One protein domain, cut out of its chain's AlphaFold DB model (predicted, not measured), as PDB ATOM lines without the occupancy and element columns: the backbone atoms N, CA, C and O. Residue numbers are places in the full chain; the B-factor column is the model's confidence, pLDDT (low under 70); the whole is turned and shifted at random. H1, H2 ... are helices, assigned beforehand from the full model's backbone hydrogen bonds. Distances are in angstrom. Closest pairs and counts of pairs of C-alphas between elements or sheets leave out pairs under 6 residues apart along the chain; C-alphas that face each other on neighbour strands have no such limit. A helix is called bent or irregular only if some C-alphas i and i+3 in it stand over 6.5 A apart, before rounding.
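Overview. This is residues 2 to 59 of the 148 residues of the protein "HEPN_RiboL-PSP domain-containing protein" of Microcystis aeruginosa NIES-98 (UniProt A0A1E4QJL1). A helical hairpin, H1 and H2 side by side, has a kink in H1 and a stretch with no named element, residues 46 to 59, that crosses its open end. Residues 29 to 34, at the hairpin's turn, stick out. The printed part has 58 residues with two named helices, H1 then H2, and no named strand; its class is all helix. It is only just compact, close to loose, with a radius of gyration of the C-alphas of 12.4 A, and flat, spanning 41 by 26 by 14 A.

Arrangement. H1, residues 13 to 28, has a kink of 69 degrees near residue 20 and is irregular: C-alphas 19 and 22 are 7.7 A apart. H2, residues 33 to 45, forms a hairpin with H1. They touch, with residues 20 to 27 of H1 alone; the closest C-alphas, of Leu 27 and Gln 36, are 6.3 A apart. They run opposite ways at a shallow tilt of 16 degrees. In H2 every O i to N i+4 pair is within hydrogen-bond range; in H1, 10 of 12.

Along the chain. H1 measures 18.7 A from C-alpha 13 at (530.655, 615.271, 481.151). H2 measures 18.0 A, ending at C-alpha 45 at (527.675, 621.418, 467.085).

Size, cuts and confidence. The C-alphas farthest apart, of Asn 2 and Asn 31, are 41.2 A apart. The printed part has no cut, and the link H1 to H2 is tight. Residues 2 to 4 of the model have pLDDT under 70.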
ATOM      1  N   ASN A   2     514.704 599.485 476.918       48.31
ATOM      2  CA  ASN A   2     514.246 600.851 476.641       48.31
ATOM      3  C   ASN A   2     515.438 601.801 476.794       48.31
ATOM      4  O   ASN A   2     515.801 602.172 477.906       48.31
ATOM      5  N   TRP A   3     516.070 602.157 475.679       65.62
ATOM      6  CA  TRP A   3     517.165 603.123 475.655       65.62
ATOM      7  C   TRP A   3     516.612 604.525 475.933       65.62
ATOM      8  O   TRP A   3     515.721 604.996 475.218       65.62
ATOM      9  N   ARG A   4     517.115 605.190 476.978       68.25
ATOM     10  CA  ARG A   4     516.752 606.579 477.288       68.25
ATOM     11  C   ARG A   4     517.347 607.478 476.197       68.25
ATOM     12  O   ARG A   4     518.557 607.519 476.021       68.25
ATOM     13  N   LYS A   5     516.489 608.141 475.416       81.56
ATOM     14  CA  LYS A   5     516.864 608.934 474.227       81.56
ATOM     15  C   LYS A   5     517.303 610.357 474.608       81.56
ATOM     16  O   LYS A   5     516.670 611.309 474.164       81.56
ATOM     17  N   LEU A   6     518.321 610.470 475.458       92.00
ATOM     18  CA  LEU A   6     518.853 611.759 475.912       92.00
ATOM     19  C   LEU A   6     519.785 612.377 474.868       92.00
ATOM     20  O   LEU A   6     520.434 611.659 474.102       92.00
ATOM     21  N   ASN A   7     519.854 613.701 474.855       93.19
ATOM     22  CA  ASN A   7     520.816 614.470 474.079       93.19
ATOM     23  C   ASN A   7     522.138 614.625 474.844       93.19
ATOM     24  O   ASN A   7     522.182 614.505 476.069       93.19
ATOM     25  N   TYR A   8     523.229 614.910 474.132       92.44
ATOM     26  CA  TYR A   8     524.550 615.067 474.755       92.44
ATOM     27  C   TYR A   8     524.590 616.172 475.820       92.44
ATOM     28  O   TYR A   8     525.272 616.015 476.829       92.44
ATOM     29  N   HIS A   9     523.853 617.271 475.638       91.94
ATOM     30  CA  HIS A   9     523.810 618.355 476.621       91.94
ATOM     31  C   HIS A   9     523.129 617.967 477.942       91.94
ATOM     32  O   HIS A   9     523.355 618.643 478.942       91.94
ATOM     33  N   GLU A  10     522.315 616.908 477.961       93.44
ATOM     34  CA  GLU A  10     521.615 616.435 479.161       93.44
ATOM     35  C   GLU A  10     522.485 615.517 480.026       93.44
ATOM     36  O   GLU A  10     522.155 615.284 481.186       93.44
ATOM     37  N   LEU A  11     523.573 614.977 479.471       94.06
ATOM     38  CA  LEU A  11     524.416 613.974 480.115       94.06
ATOM     39  C   LEU A  11     525.601 614.591 480.844       94.06
ATOM     40  O   LEU A  11     526.147 615.601 480.394       94.06
ATOM     41  N   ASP A  12     526.030 613.931 481.919       94.19
ATOM     42  CA  ASP A  12     527.268 614.259 482.617       94.19
ATOM     43  C   ASP A  12     528.473 614.265 481.658       94.19
ATOM     44  O   ASP A  12     528.518 613.552 480.643       94.19
ATOM     45  N   TYR A  13     529.460 615.107 481.967       93.06
ATOM     46  CA  TYR A  13     530.655 615.271 481.151       93.06
ATOM     47  C   TYR A  13     531.430 613.970 480.953       93.06
ATOM     48  O   TYR A  13     532.018 613.809 479.881       93.06
ATOM     49  N   CYS A  14     531.405 613.029 481.903       94.12
ATOM     50  CA  CYS A  14     532.071 611.739 481.730       94.12
ATOM     51  C   CYS A  14     531.515 610.961 480.523       94.12
ATOM     52  O   CYS A  14     532.285 610.443 479.711       94.12
ATOM     53  N   PHE A  15     530.195 610.971 480.309       93.44
ATOM     54  CA  PHE A  15     529.550 610.285 479.185       93.44
ATOM     55  C   PHE A  15     529.760 611.016 477.853       93.44
ATOM     56  O   PHE A  15     529.934 610.380 476.805       93.44
ATOM     57  N   VAL A  16     529.810 612.352 477.875       92.94
ATOM     58  CA  VAL A  16     530.181 613.154 476.695       92.94
ATOM     59  C   VAL A  16     531.640 612.884 476.297       92.94
ATOM     60  O   VAL A  16     531.934 612.659 475.117       92.94
ATOM     61  N   ALA A  17     532.547 612.833 477.276       92.50
ATOM     62  CA  ALA A  17     533.952 612.489 477.071       92.50
ATOM     63  C   ALA A  17     534.106 611.057 476.543       92.50
ATOM     64  O   ALA A  17     534.858 610.830 475.595       92.50
ATOM     65  N   LEU A  18     533.339 610.109 477.086       92.81
ATOM     66  CA  LEU A  18     533.335 608.715 476.655       92.81
ATOM     67  C   LEU A  18     532.924 608.567 475.184       92.81
ATOM     68  O   LEU A  18     533.586 607.871 474.413       92.81
ATOM     69  N   SER A  19     531.884 609.286 474.772       91.12
ATOM     70  CA  SER A  19     531.410 609.302 473.380       91.12
ATOM     71  C   SER A  19     532.419 609.941 472.426       91.12
ATOM     72  O   SER A  19     532.546 609.539 471.270       91.12
ATOM     73  N   SER A  20     533.197 610.897 472.932       91.06
ATOM     74  CA  SER A  20     534.227 611.619 472.179       91.06
ATOM     75  C   SER A  20     535.617 610.975 472.270       91.06
ATOM     76  O   SER A  20     536.563 611.463 471.646       91.06
ATOM     77  N   ARG A  21     535.771 609.871 473.019       90.25
ATOM     78  CA  ARG A  21     537.070 609.293 473.412       90.25
ATOM     79  C   ARG A  21     537.974 608.992 472.221       90.25
ATOM     80  O   ARG A  21     539.170 609.265 472.270       90.25
ATOM     81  N   LYS A  22     537.409 608.464 471.129       88.81
ATOM     82  CA  LYS A  22     538.163 608.184 469.898       88.81
ATOM     83  C   LYS A  22     538.780 609.462 469.322       88.81
ATOM     84  O   LYS A  22     539.985 609.495 469.085       88.81
ATOM     85  N   SER A  23     537.978 610.510 469.154       88.50
ATOM     86  CA  SER A  23     538.426 611.792 468.606       88.50
ATOM     87  C   SER A  23     539.412 612.508 469.533       88.50
ATOM     88  O   SER A  23     540.379 613.090 469.051       88.50
ATOM     89  N   ILE A  24     539.227 612.411 470.855       90.75
ATOM     90  CA  ILE A  24     540.195 612.911 471.847       90.75
ATOM     91  C   ILE A  24     541.545 612.195 471.683       90.75
ATOM     92  O   ILE A  24     542.583 612.844 471.571       90.75
ATOM     93  N   ASN A  25     541.544 610.864 471.587       90.88
ATOM     94  CA  ASN A  25     542.770 610.077 471.423       90.88
ATOM     95  C   ASN A  25     543.480 610.330 470.083       90.88
ATOM     96  O   ASN A  25     544.704 610.223 470.007       90.88
ATOM     97  N   GLU A  26     542.737 610.641 469.022       89.69
ATOM     98  CA  GLU A  26     543.304 611.082 467.742       89.69
ATOM     99  C   GLU A  26     543.934 612.476 467.861       89.69
ATOM    100  O   GLU A  26     545.028 612.694 467.337       89.69
ATOM    101  N   LEU A  27     543.295 613.392 468.599       90.62
ATOM    102  CA  LEU A  27     543.786 614.750 468.837       90.62
ATOM    103  C   LEU A  27     545.118 614.759 469.597       90.62
ATOM    104  O   LEU A  27     546.028 615.492 469.220       90.62
ATOM    105  N   ILE A  28     545.270 613.885 470.597       91.31
ATOM    106  CA  ILE A  28     546.518 613.720 471.366       91.31
ATOM    107  C   ILE A  28     547.702 613.314 470.465       91.31
ATOM    108  O   ILE A  28     548.852 613.603 470.780       91.31
ATOM    109  N   LYS A  29     547.442 612.667 469.321       92.81
ATOM    110  CA  LYS A  29     548.477 612.155 468.404       92.81
ATOM    111  C   LYS A  29     548.831 613.115 467.263       92.81
ATOM    112  O   LYS A  29     549.678 612.774 466.438       92.81
ATOM    113  N   THR A  30     548.184 614.278 467.156       91.12
ATOM    114  CA  THR A  30     548.332 615.181 466.002       91.12
ATOM    115  C   THR A  30     548.608 616.628 466.399       91.12
ATOM    116  O   THR A  30     547.971 617.190 467.283       91.12
ATOM    117  N   ASN A  31     549.498 617.278 465.647       91.81
ATOM    118  CA  ASN A  31     549.774 618.716 465.757       91.81
ATOM    119  C   ASN A  31     549.034 619.551 464.694       91.81
ATOM    120  O   ASN A  31     549.267 620.750 464.555       91.81
ATOM    121  N   LYS A  32     548.165 618.931 463.883       94.31
ATOM    122  CA  LYS A  32     547.455 619.632 462.804       94.31
ATOM    123  C   LYS A  32     546.280 620.432 463.369       94.31
ATOM    124  O   LYS A  32     545.223 619.864 463.640       94.31
ATOM    125  N   PHE A  33     546.421 621.756 463.423       93.44
ATOM    126  CA  PHE A  33     545.374 622.665 463.909       93.44
ATOM    127  C   PHE A  33     544.025 622.505 463.189       93.44
ATOM    128  O   PHE A  33     542.971 622.628 463.803       93.44
ATOM    129  N   LYS A  34     544.031 622.155 461.893       93.69
ATOM    130  CA  LYS A  34     542.794 621.866 461.146       93.69
ATOM    131  C   LYS A  34     541.984 620.724 461.778       93.69
ATOM    132  O   LYS A  34     540.783 620.883 461.962       93.69
ATOM    133  N   LEU A  35     542.638 619.617 462.147       91.06
ATOM    134  CA  LEU A  35     541.976 618.470 462.786       91.06
ATOM    135  C   LEU A  35     541.480 618.828 464.190       91.06
ATOM    136  O   LEU A  35     540.381 618.444 464.574       91.06
ATOM    137  N   GLN A  36     542.267 619.615 464.929       92.69
ATOM    138  CA  GLN A  36     541.877 620.119 466.247       92.69
ATOM    139  C   GLN A  36     540.612 620.990 466.150       92.69
ATOM    140  O   GLN A  36     539.643 620.753 466.867       92.69
ATOM    141  N   LYS A  37     540.573 621.935 465.201       94.00
ATOM    142  CA  LYS A  37     539.404 622.788 464.938       94.00
ATOM    143  C   LYS A  37     538.166 621.977 464.537       94.00
ATOM    144  O   LYS A  37     537.081 622.250 465.042       94.00
ATOM    145  N   GLU A  38     538.310 621.013 463.627       91.69
ATOM    146  CA  GLU A  38     537.196 620.163 463.174       91.69
ATOM    147  C   GLU A  38     536.611 619.326 464.319       91.69
ATOM    148  O   GLU A  38     535.392 619.235 464.447       91.69
ATOM    149  N   MET A  39     537.460 618.776 465.191       89.50
ATOM    150  CA  MET A  39     537.022 618.008 466.358       89.50
ATOM    151  C   MET A  39     536.234 618.872 467.351       89.50
ATOM    152  O   MET A  39     535.134 618.487 467.739       89.50
ATOM    153  N   ILE A  40     536.741 620.063 467.697       91.06
ATOM    154  CA  ILE A  40     536.039 620.988 468.603       91.06
ATOM    155  C   ILE A  40     534.700 621.433 468.012       91.06
ATOM    156  O   ILE A  40     533.691 621.425 468.714       91.06
ATOM    157  N   LYS A  41     534.661 621.758 466.714       91.31
ATOM    158  CA  LYS A  41     533.412 622.084 466.014       91.31
ATOM    159  C   LYS A  41     532.408 620.934 466.118       91.31
ATOM    160  O   LYS A  41     531.269 621.161 466.502       91.31
ATOM    161  N   ASN A  42     532.833 619.701 465.836       87.50
ATOM    162  CA  ASN A  42     531.961 618.532 465.940       87.50
ATOM    163  C   ASN A  42     531.465 618.301 467.373       87.50
ATOM    164  O   ASN A  42     530.315 617.918 467.551       87.50
ATOM    165  N   LEU A  43     532.294 618.521 468.393       88.38
ATOM    166  CA  LEU A  43     531.869 618.376 469.784       88.38
ATOM    167  C   LEU A  43     530.760 619.379 470.137       88.38
ATOM    168  O   LEU A  43     529.742 618.980 470.694       88.38
ATOM    169  N   LEU A  44     530.950 620.656 469.791       90.19
ATOM    170  CA  LEU A  44     530.020 621.738 470.127       90.19
ATOM    171  C   LEU A  44     528.726 621.681 469.304       90.19
ATOM    172  O   LEU A  44     527.640 621.785 469.869       90.19
ATOM    173  N   ASP A  45     528.830 621.453 467.993       89.94
ATOM    174  CA  ASP A  45     527.675 621.418 467.085       89.94
ATOM    175  C   ASP A  45     526.741 620.228 467.378       89.94
ATOM    176  O   ASP A  45     525.552 620.279 467.069       89.94
ATOM    177  N   ASN A  46     527.262 619.147 467.970       86.38
ATOM    178  CA  ASN A  46     526.489 617.937 468.250       86.38
ATOM    179  C   ASN A  46     525.883 617.895 469.660       86.38
ATOM    180  O   ASN A  46     525.231 616.906 469.981       86.38
ATOM    181  N   LEU A  47     526.045 618.924 470.500       86.88
ATOM    182  CA  LEU A  47     525.518 618.905 471.876       86.88
ATOM    183  C   LEU A  47     523.991 618.724 471.944       86.88
ATOM    184  O   LEU A  47     523.479 618.080 472.860       86.88
ATOM    185  N   GLU A  48     523.267 619.242 470.954       88.31
ATOM    186  CA  GLU A  48     521.809 619.104 470.834       88.31
ATOM    187  C   GLU A  48     521.363 617.770 470.222       88.31
ATOM    188  O   GLU A  48     520.174 617.448 470.210       88.31
ATOM    189  N   ASN A  49     522.302 616.965 469.722       91.31
ATOM    190  CA  ASN A  49     521.983 615.681 469.117       91.31
ATOM    191  C   ASN A  49     521.811 614.591 470.175       91.31
ATOM    192  O   ASN A  49     522.390 614.636 471.263       91.31
ATOM    193  N   LYS A  50     521.046 613.560 469.802       91.44
ATOM    194  CA  LYS A  50     520.881 612.346 470.607       91.44
ATOM    195  C   LYS A  50     522.238 611.711 470.883       91.44
ATOM    196  O   LYS A  50     523.020 611.481 469.958       91.44
ATOM    197  N   ALA A  51     522.473 611.390 472.147       90.94
ATOM    198  CA  ALA A  51     523.707 610.778 472.584       90.94
ATOM    199  C   ALA A  51     523.790 609.313 472.141       90.94
ATOM    200  O   ALA A  51     522.829 608.548 472.267       90.94
ATOM    201  N   TYR A  52     524.965 608.917 471.659       89.69
ATOM    202  CA  TYR A  52     525.335 607.521 471.467       89.69
ATOM    203  C   TYR A  52     526.510 607.213 472.388       89.69
ATOM    204  O   TYR A  52     527.632 607.641 472.129       89.69
ATOM    205  N   ILE A  53     526.238 606.477 473.466       89.81
ATOM    206  CA  ILE A  53     527.263 606.109 474.439       89.81
ATOM    207  C   ILE A  53     527.835 604.743 474.050       89.81
ATOM    208  O   ILE A  53     527.095 603.754 474.064       89.81
ATOM    209  N   PRO A  54     529.128 604.650 473.696       89.44
ATOM    210  CA  PRO A  54     529.753 603.356 473.463       89.44
ATOM    211  C   PRO A  54     529.807 602.571 474.780       89.44
ATOM    212  O   PRO A  54     530.129 603.133 475.823       89.44
ATOM    213  N   TYR A  55     529.506 601.272 474.735       87.31
ATOM    214  CA  TYR A  55     529.536 600.389 475.913       87.31
ATOM    215  C   TYR A  55     530.564 599.254 475.791       87.31
ATOM    216  O   TYR A  55     531.012 598.705 476.795       87.31
ATOM    217  N   GLU A  56     530.972 598.902 474.571       88.50
ATOM    218  CA  GLU A  56     531.919 597.812 474.329       88.50
ATOM    219  C   GLU A  56     533.357 598.250 474.610       88.50
ATOM    220  O   GLU A  56     533.791 599.314 474.167       88.50
ATOM    221  N   ASN A  57     534.113 597.401 475.313       86.50
ATOM    222  CA  ASN A  57     535.542 597.593 475.601       86.50
ATOM    223  C   ASN A  57     535.886 598.927 476.292       86.50
ATOM    224  O   ASN A  57     537.001 599.432 476.163       86.50
ATOM    225  N   ILE A  58     534.931 599.512 477.020       91.06
ATOM    226  CA  ILE A  58     535.122 600.782 477.725       91.06
ATOM    227  C   ILE A  58     535.845 600.591 479.055       91.06
ATOM    228  O   ILE A  58     536.781 601.336 479.358       91.06
ATOM    229  N   ILE A  59     535.413 599.591 479.824       90.25
ATOM    230  CA  ILE A  59     535.989 599.249 481.121       90.25
ATOM    231  C   ILE A  59     537.184 598.331 480.899       90.25
ATOM    232  O   ILE A  59     537.048 597.230 480.367       90.25
TER     233      ILE A  59